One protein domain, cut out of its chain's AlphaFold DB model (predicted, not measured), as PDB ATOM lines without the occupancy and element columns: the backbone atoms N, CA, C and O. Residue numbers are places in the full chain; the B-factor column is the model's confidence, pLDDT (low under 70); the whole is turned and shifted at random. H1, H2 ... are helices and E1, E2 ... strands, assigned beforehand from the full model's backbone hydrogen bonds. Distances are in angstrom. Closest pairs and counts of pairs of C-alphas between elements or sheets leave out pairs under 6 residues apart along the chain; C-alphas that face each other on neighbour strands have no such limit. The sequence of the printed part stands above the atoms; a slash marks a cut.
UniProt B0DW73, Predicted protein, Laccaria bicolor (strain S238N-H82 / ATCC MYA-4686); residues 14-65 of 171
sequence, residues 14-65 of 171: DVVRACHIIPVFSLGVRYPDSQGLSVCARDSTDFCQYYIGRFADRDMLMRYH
ATOM      1  N   ASP A  14     167.508 128.535 129.236       79.88
ATOM      2  CA  ASP A  14     167.747 129.937 128.880       79.88
ATOM      3  C   ASP A  14     166.453 130.773 128.877       79.88
ATOM      4  O   ASP A  14     166.480 131.996 128.719       79.88
ATOM      5  N   VAL A  15     165.292 130.135 129.067       78.25
ATOM      6  CA  VAL A  15     163.989 130.807 129.075       78.25
ATOM      7  C   VAL A  15     163.614 131.237 130.494       78.25
ATOM      8  O   VAL A  15     163.189 130.426 131.322       78.25
ATOM      9  N   VAL A  16     163.666 132.545 130.755       77.00
ATOM     10  CA  VAL A  16     163.071 133.139 131.963       77.00
ATOM     11  C   VAL A  16     161.548 133.125 131.830       77.00
ATOM     12  O   VAL A  16     160.990 133.708 130.902       77.00
ATOM     13  N   ARG A  17     160.860 132.472 132.771       71.25
ATOM     14  CA  ARG A  17     159.391 132.433 132.842       71.25
ATOM     15  C   ARG A  17     158.890 133.140 134.091       71.25
ATOM     16  O   ARG A  17     159.410 132.912 135.180       71.25
ATOM     17  N   ALA A  18     157.872 133.977 133.924       75.81
ATOM     18  CA  ALA A  18     157.142 134.549 135.046       75.81
ATOM     19  C   ALA A  18     156.278 133.464 135.711       75.81
ATOM     20  O   ALA A  18     155.827 132.538 135.043       75.81
ATOM     21  N   CYS A  19     156.066 133.579 137.021       77.94
ATOM     22  CA  CYS A  19     155.103 132.771 137.766       77.94
ATOM     23  C   CYS A  19     154.084 133.702 138.404       77.94
ATOM     24  O   CYS A  19     154.464 134.744 138.951       77.94
ATOM     25  N   HIS A  20     152.820 133.293 138.432       86.25
ATOM     26  CA  HIS A  20     151.860 133.962 139.299       86.25
ATOM     27  C   HIS A  20     152.065 133.492 140.745       86.25
ATOM     28  O   HIS A  20     151.799 132.337 141.080       86.25
ATOM     29  N   ILE A  21     152.543 134.385 141.611       89.75
ATOM     30  CA  ILE A  21     152.663 134.141 143.051       89.75
ATOM     31  C   ILE A  21     151.640 134.970 143.821       89.75
ATOM     32  O   ILE A  21     151.389 136.126 143.487       89.75
ATOM     33  N   ILE A  22     151.053 134.379 144.860       92.69
ATOM     34  CA  ILE A  22     150.063 135.039 145.716       92.69
ATOM     35  C   ILE A  22     150.582 135.000 147.153       92.69
ATOM     36  O   ILE A  22     150.838 133.907 147.661       92.69
ATOM     37  N   PRO A  23     150.746 136.147 147.827       95.56
ATOM     38  CA  PRO A  23     151.165 136.174 149.220       95.56
ATOM     39  C   PRO A  23     150.262 135.367 150.152       95.56
ATOM     40  O   PRO A  23     149.034 135.438 150.071       95.56
ATOM     41  N   VAL A  24     150.861 134.666 151.113       96.62
ATOM     42  CA  VAL A  24     150.118 134.086 152.238       96.62
ATOM     43  C   VAL A  24     149.887 135.185 153.280       96.62
ATOM     44  O   VAL A  24     150.645 135.319 154.241       96.62
ATOM     45  N   PHE A  25     148.845 135.999 153.084       95.50
ATOM     46  CA  PHE A  25     148.583 137.195 153.904       95.50
ATOM     47  C   PHE A  25     148.487 136.919 155.411       95.50
ATOM     48  O   PHE A  25     148.880 137.761 156.215       95.50
ATOM     49  N   SER A  26     148.012 135.736 155.807       96.62
ATOM     50  CA  SER A  26     147.883 135.340 157.216       96.62
ATOM     51  C   SER A  26     149.220 135.221 157.953       96.62
ATOM     52  O   SER A  26     149.242 135.328 159.177       96.62
ATOM     53  N   LEU A  27     150.328 135.020 157.233       96.06
ATOM     54  CA  LEU A  27     151.672 134.922 157.809       96.06
ATOM     55  C   LEU A  27     152.403 136.273 157.862       96.06
ATOM     56  O   LEU A  27     153.493 136.352 158.427       96.06
ATOM     57  N   GLY A  28     151.805 137.326 157.300       95.38
ATOM     58  CA  GLY A  28     152.348 138.680 157.319       95.38
ATOM     59  C   GLY A  28     153.607 138.882 156.469       95.38
ATOM     60  O   GLY A  28     154.000 138.043 155.649       95.38
ATOM     61  N   VAL A  29     154.219 140.051 156.661       95.75
ATOM     62  CA  VAL A  29     155.454 140.464 155.982       95.75
ATOM     63  C   VAL A  29     156.678 139.806 156.613       95.75
ATOM     64  O   VAL A  29     156.741 139.622 157.829       95.75
ATOM     65  N   ARG A  30     157.670 139.476 155.784       95.25
ATOM     66  CA  ARG A  30     158.910 138.818 156.205       95.25
ATOM     67  C   ARG A  30     159.829 139.738 157.007       95.25
ATOM     68  O   ARG A  30     160.525 139.252 157.894       95.25
ATOM     69  N   TYR A  31     159.809 141.038 156.709       95.12
ATOM     70  CA  TYR A  31     160.632 142.060 157.360       95.12
ATOM     71  C   TYR A  31     159.730 143.087 158.066       95.12
ATOM     72  O   TYR A  31     159.344 144.089 157.463       95.12
ATOM     73  N   PRO A  32     159.352 142.863 159.340       91.06
ATOM     74  CA  PRO A  32     158.442 143.753 160.070       91.06
ATOM     75  C   PRO A  32     158.993 145.171 160.272       91.06
ATOM     76  O   PRO A  32     158.230 146.121 160.415       91.06
ATOM     77  N   ASP A  33     160.315 145.316 160.283       94.12
ATOM     78  CA  ASP A  33     161.041 146.585 160.370       94.12
ATOM     79  C   ASP A  33     161.286 147.239 158.997       94.12
ATOM     80  O   ASP A  33     161.921 148.292 158.910       94.12
ATOM     81  N   SER A  34     160.779 146.628 157.919       90.00
ATOM     82  CA  SER A  34     161.009 147.045 156.531       90.00
ATOM     83  C   SER A  34     162.495 147.114 156.145       90.00
ATOM     84  O   SER A  34     162.853 147.813 155.192       90.00
ATOM     85  N   GLN A  35     163.370 146.398 156.858       93.50
ATOM     86  CA  GLN A  35     164.785 146.266 156.513       93.50
ATOM     87  C   GLN A  35     164.992 144.963 155.736       93.50
ATOM     88  O   GLN A  35     165.386 143.935 156.282       93.50
ATOM     89  N   GLY A  36     164.686 145.018 154.440       92.19
ATOM     90  CA  GLY A  36     165.004 143.937 153.509       92.19
ATOM     91  C   GLY A  36     166.516 143.699 153.394       92.19
ATOM     92  O   GLY A  36     167.327 144.539 153.797       92.19
ATOM     93  N   LEU A  37     166.919 142.555 152.846       92.56
ATOM     94  CA  LEU A  37     168.334 142.217 152.654       92.56
ATOM     95  C   LEU A  37     168.948 142.997 151.491       92.56
ATOM     96  O   LEU A  37     170.145 143.289 151.506       92.56
ATOM     97  N   SER A  38     168.154 143.292 150.463       93.81
ATOM     98  CA  SER A  38     168.657 143.823 149.205       93.81
ATOM     99  C   SER A  38     167.809 144.978 148.690       93.81
ATOM    100  O   SER A  38     166.684 144.817 148.215       93.81
ATOM    101  N   VAL A  39     168.420 146.162 148.663       89.38
ATOM    102  CA  VAL A  39     167.798 147.375 148.113       89.38
ATOM    103  C   VAL A  39     167.449 147.207 146.632       89.38
ATOM    104  O   VAL A  39     166.421 147.719 146.190       89.38
ATOM    105  N   CYS A  40     168.262 146.477 145.858       93.25
ATOM    106  CA  CYS A  40     167.972 146.259 144.439       93.25
ATOM    107  C   CYS A  40     166.817 145.274 144.219       93.25
ATOM    108  O   CYS A  40     166.073 145.441 143.255       93.25
ATOM    109  N   ALA A  41     166.635 144.300 145.117       91.44
ATOM    110  CA  ALA A  41     165.505 143.374 145.067       91.44
ATOM    111  C   ALA A  41     164.203 144.003 145.587       91.44
ATOM    112  O   ALA A  41     163.128 143.577 145.181       91.44
ATOM    113  N   ARG A  42     164.302 145.040 146.437       92.38
ATOM    114  CA  ARG A  42     163.161 145.692 147.109       92.38
ATOM    115  C   ARG A  42     162.362 144.707 147.972       92.38
ATOM    116  O   ARG A  42     161.146 144.811 148.080       92.38
ATOM    117  N   ASP A  43     163.073 143.789 148.616       94.00
ATOM    118  CA  ASP A  43     162.530 142.683 149.410       94.00
ATOM    119  C   ASP A  43     161.967 143.110 150.777       94.00
ATOM    120  O   ASP A  43     161.382 142.304 151.493       94.00
ATOM    121  N   SER A  44     162.084 144.388 151.151       94.56
ATOM    122  CA  SER A  44     161.545 144.914 152.414       94.56
ATOM    123  C   SER A  44     160.031 144.748 152.558       94.56
ATOM    124  O   SER A  44     159.523 144.754 153.678       94.56
ATOM    125  N   THR A  45     159.311 144.599 151.444       93.69
ATOM    126  CA  THR A  45     157.858 144.390 151.409       93.69
ATOM    127  C   THR A  45     157.457 142.940 151.150       93.69
ATOM    128  O   THR A  45     156.274 142.665 150.949       93.69
ATOM    129  N   ASP A  46     158.416 142.014 151.124       95.44
ATOM    130  CA  ASP A  46     158.129 140.610 150.855       95.44
ATOM    131  C   ASP A  46     157.315 139.976 151.983       95.44
ATOM    132  O   ASP A  46     157.408 140.341 153.159       95.44
ATOM    133  N   PHE A  47     156.519 138.978 151.618       96.44
ATOM    134  CA  PHE A  47     155.740 138.180 152.552       96.44
ATOM    135  C   PHE A  47     156.529 136.969 153.028       96.44
ATOM    136  O   PHE A  47     157.447 136.487 152.363       96.44
ATOM    137  N   CYS A  48     156.154 136.444 154.195       95.44
ATOM    138  CA  CYS A  48     156.806 135.266 154.761       95.44
ATOM    139  C   CYS A  48     156.764 134.058 153.812       95.44
ATOM    140  O   CYS A  48     157.722 133.283 153.781       95.44
ATOM    141  N   GLN A  49     155.659 133.886 153.076       95.44
ATOM    142  CA  GLN A  49     155.435 132.782 152.140       95.44
ATOM    143  C   GLN A  49     154.491 133.192 151.001       95.44
ATOM    144  O   GLN A  49     153.725 134.151 151.127       95.44
ATOM    145  N   TYR A  50     154.511 132.407 149.920       93.88
ATOM    146  CA  TYR A  50     153.678 132.595 148.732       93.88
ATOM    147  C   TYR A  50     153.081 131.263 148.263       93.88
ATOM    148  O   TYR A  50     153.743 130.224 148.306       93.88
ATOM    149  N   TYR A  51     151.850 131.303 147.760       89.81
ATOM    150  CA  TYR A  51     151.274 130.242 146.941       89.81
ATOM    151  C   TYR A  51     151.688 130.416 145.480       89.81
ATOM    152  O   TYR A  51     151.804 131.539 144.990       89.81
ATOM    153  N   ILE A  52     151.844 129.300 144.769       86.12
ATOM    154  CA  ILE A  52     152.053 129.281 143.317       86.12
ATOM    155  C   ILE A  52     150.692 129.116 142.634       86.12
ATOM    156  O   ILE A  52     149.953 128.170 142.929       86.12
ATOM    157  N   GLY A  53     150.364 130.016 141.709       82.75
ATOM    158  CA  GLY A  53     149.156 129.987 140.888       82.75
ATOM    159  C   GLY A  53     149.163 128.841 139.872       82.75
ATOM    160  O   GLY A  53     149.447 129.032 138.696       82.75
ATOM    161  N   ARG A  54     148.800 127.637 140.322       70.19
ATOM    162  CA  ARG A  54     148.830 126.385 139.533       70.19
ATOM    163  C   ARG A  54     148.006 126.394 138.247       70.19
ATOM    164  O   ARG A  54     148.305 125.632 137.334       70.19
ATOM    165  N   PHE A  55     146.940 127.187 138.212       65.88
ATOM    166  CA  PHE A  55     146.033 127.251 137.067       65.88
ATOM    167  C   PHE A  55     146.562 128.138 135.939       65.88
ATOM    168  O   PHE A  55     146.192 127.912 134.794       65.88
ATOM    169  N   ALA A  56     147.444 129.094 136.249       63.62
ATOM    170  CA  ALA A  56     148.129 129.886 135.235       63.62
ATOM    171  C   ALA A  56     149.290 129.094 134.612       63.62
ATOM    172  O   ALA A  56     149.454 129.112 133.398       63.62
ATOM    173  N   ASP A  57     150.024 128.329 135.432       64.19
ATOM    174  CA  ASP A  57     151.294 127.725 135.030       64.19
ATOM    175  C   ASP A  57     151.416 126.253 135.501       64.19
ATOM    176  O   ASP A  57     152.209 125.914 136.388       64.19
ATOM    177  N   ARG A  58     150.601 125.336 134.950       64.69
ATOM    178  CA  ARG A  58     150.623 123.905 135.345       64.69
ATOM    179  C   ARG A  58     151.996 123.267 135.106       64.69
ATOM    180  O   ARG A  58     152.463 122.490 135.936       64.69
ATOM    181  N   ASP A  59     152.649 123.597 133.997       68.62
ATOM    182  CA  ASP A  59     154.001 123.134 133.669       68.62
ATOM    183  C   ASP A  59     155.063 123.688 134.638       68.62
ATOM    184  O   ASP A  59     156.041 122.998 134.935       68.62
ATOM    185  N   MET A  60     154.865 124.903 135.162       69.94
ATOM    186  CA  MET A  60     155.733 125.503 136.180       69.94
ATOM    187  C   MET A  60     155.530 124.859 137.542       69.94
ATOM    188  O   MET A  60     156.519 124.519 138.188       69.94
ATOM    189  N   LEU A  61     154.282 124.634 137.972       72.12
ATOM    190  CA  LEU A  61     154.010 123.914 139.218       72.12
ATOM    191  C   LEU A  61     154.743 122.574 139.224       72.12
ATOM    192  O   LEU A  61     155.419 122.240 140.197       72.12
ATOM    193  N   MET A  62     154.622 121.820 138.134       74.62
ATOM    194  CA  MET A  62     155.226 120.499 138.030       74.62
ATOM    195  C   MET A  62     156.762 120.524 138.098       74.62
ATOM    196  O   MET A  62     157.348 119.490 138.396       74.62
ATOM    197  N   ARG A  63     157.438 121.673 137.924       70.75
ATOM    198  CA  ARG A  63     158.884 121.788 138.222       70.75
ATOM    199  C   ARG A  63     159.204 121.797 139.709       70.75
ATOM    200  O   ARG A  63     160.260 121.308 140.100       70.75
ATOM    201  N   TYR A  64     158.319 122.366 140.523       71.06
ATOM    202  CA  TYR A  64     158.475 122.402 141.978       71.06
ATOM    203  C   TYR A  64     158.043 121.089 142.642       71.06
ATOM    204  O   TYR A  64     158.292 120.887 143.828       71.06
ATOM    205  N   HIS A  65     157.433 120.179 141.878       74.75
ATOM    206  CA  HIS A  65     157.198 118.805 142.292       74.75
ATOM    207  C   HIS A  65     158.250 117.885 141.671       74.75
ATOM    208  O   HIS A  65     158.334 117.723 140.454       74.75
TER     209      HIS A  65
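This is residues 14 to 65 of the 171 residues of the protein "Predicted protein" of Laccaria bicolor (strain S238N-H82 / ATCC MYA-4686) (UniProt B0DW73). This is a flat, loose piece with little regular structure: a short hairpin of E1 and E2 in the middle, the wide loop of residues 24 to 49 at one end and the small helix H1 toward the other. The printed part has 52 residues, in the order E1, E2, H1; the two-stranded sheet is antiparallel. The class is mixed, with only 13 residues in named elements. The radius of gyration of the C-alphas is 13.3 A and the spans are 36 by 29 by 16 A.

E1 is residues 21 to 23, beginning at C-alpha 21 (152.663, 134.141, 143.051). E2 is residues 50 to 52. H1 is residues 58 to 64, 10.4 A long, ending at C-alpha 64 (158.475, 122.402, 141.978).

E1 and E2 form an antiparallel hairpin, their directions at 150 degrees, with N 22 and O 51 within hydrogen-bond range at 2.9 A. The closest C-alphas of E2 and H1, those of Ile 52 and Leu 61, are 7.0 A apart. E1 and H1 are apart. In H1, 1 of 3 O i to N i+4 pairs and 3 of 4 O i to N i+3 pairs are within range.

The C-alphas farthest apart, those of Asp 14 and Asp 33, are 36.2 A apart. The printed part has no cut. The link from E1 to E2 is long, that from E2 to H1 tight. Residues 55 to 60 have pLDDT under 70.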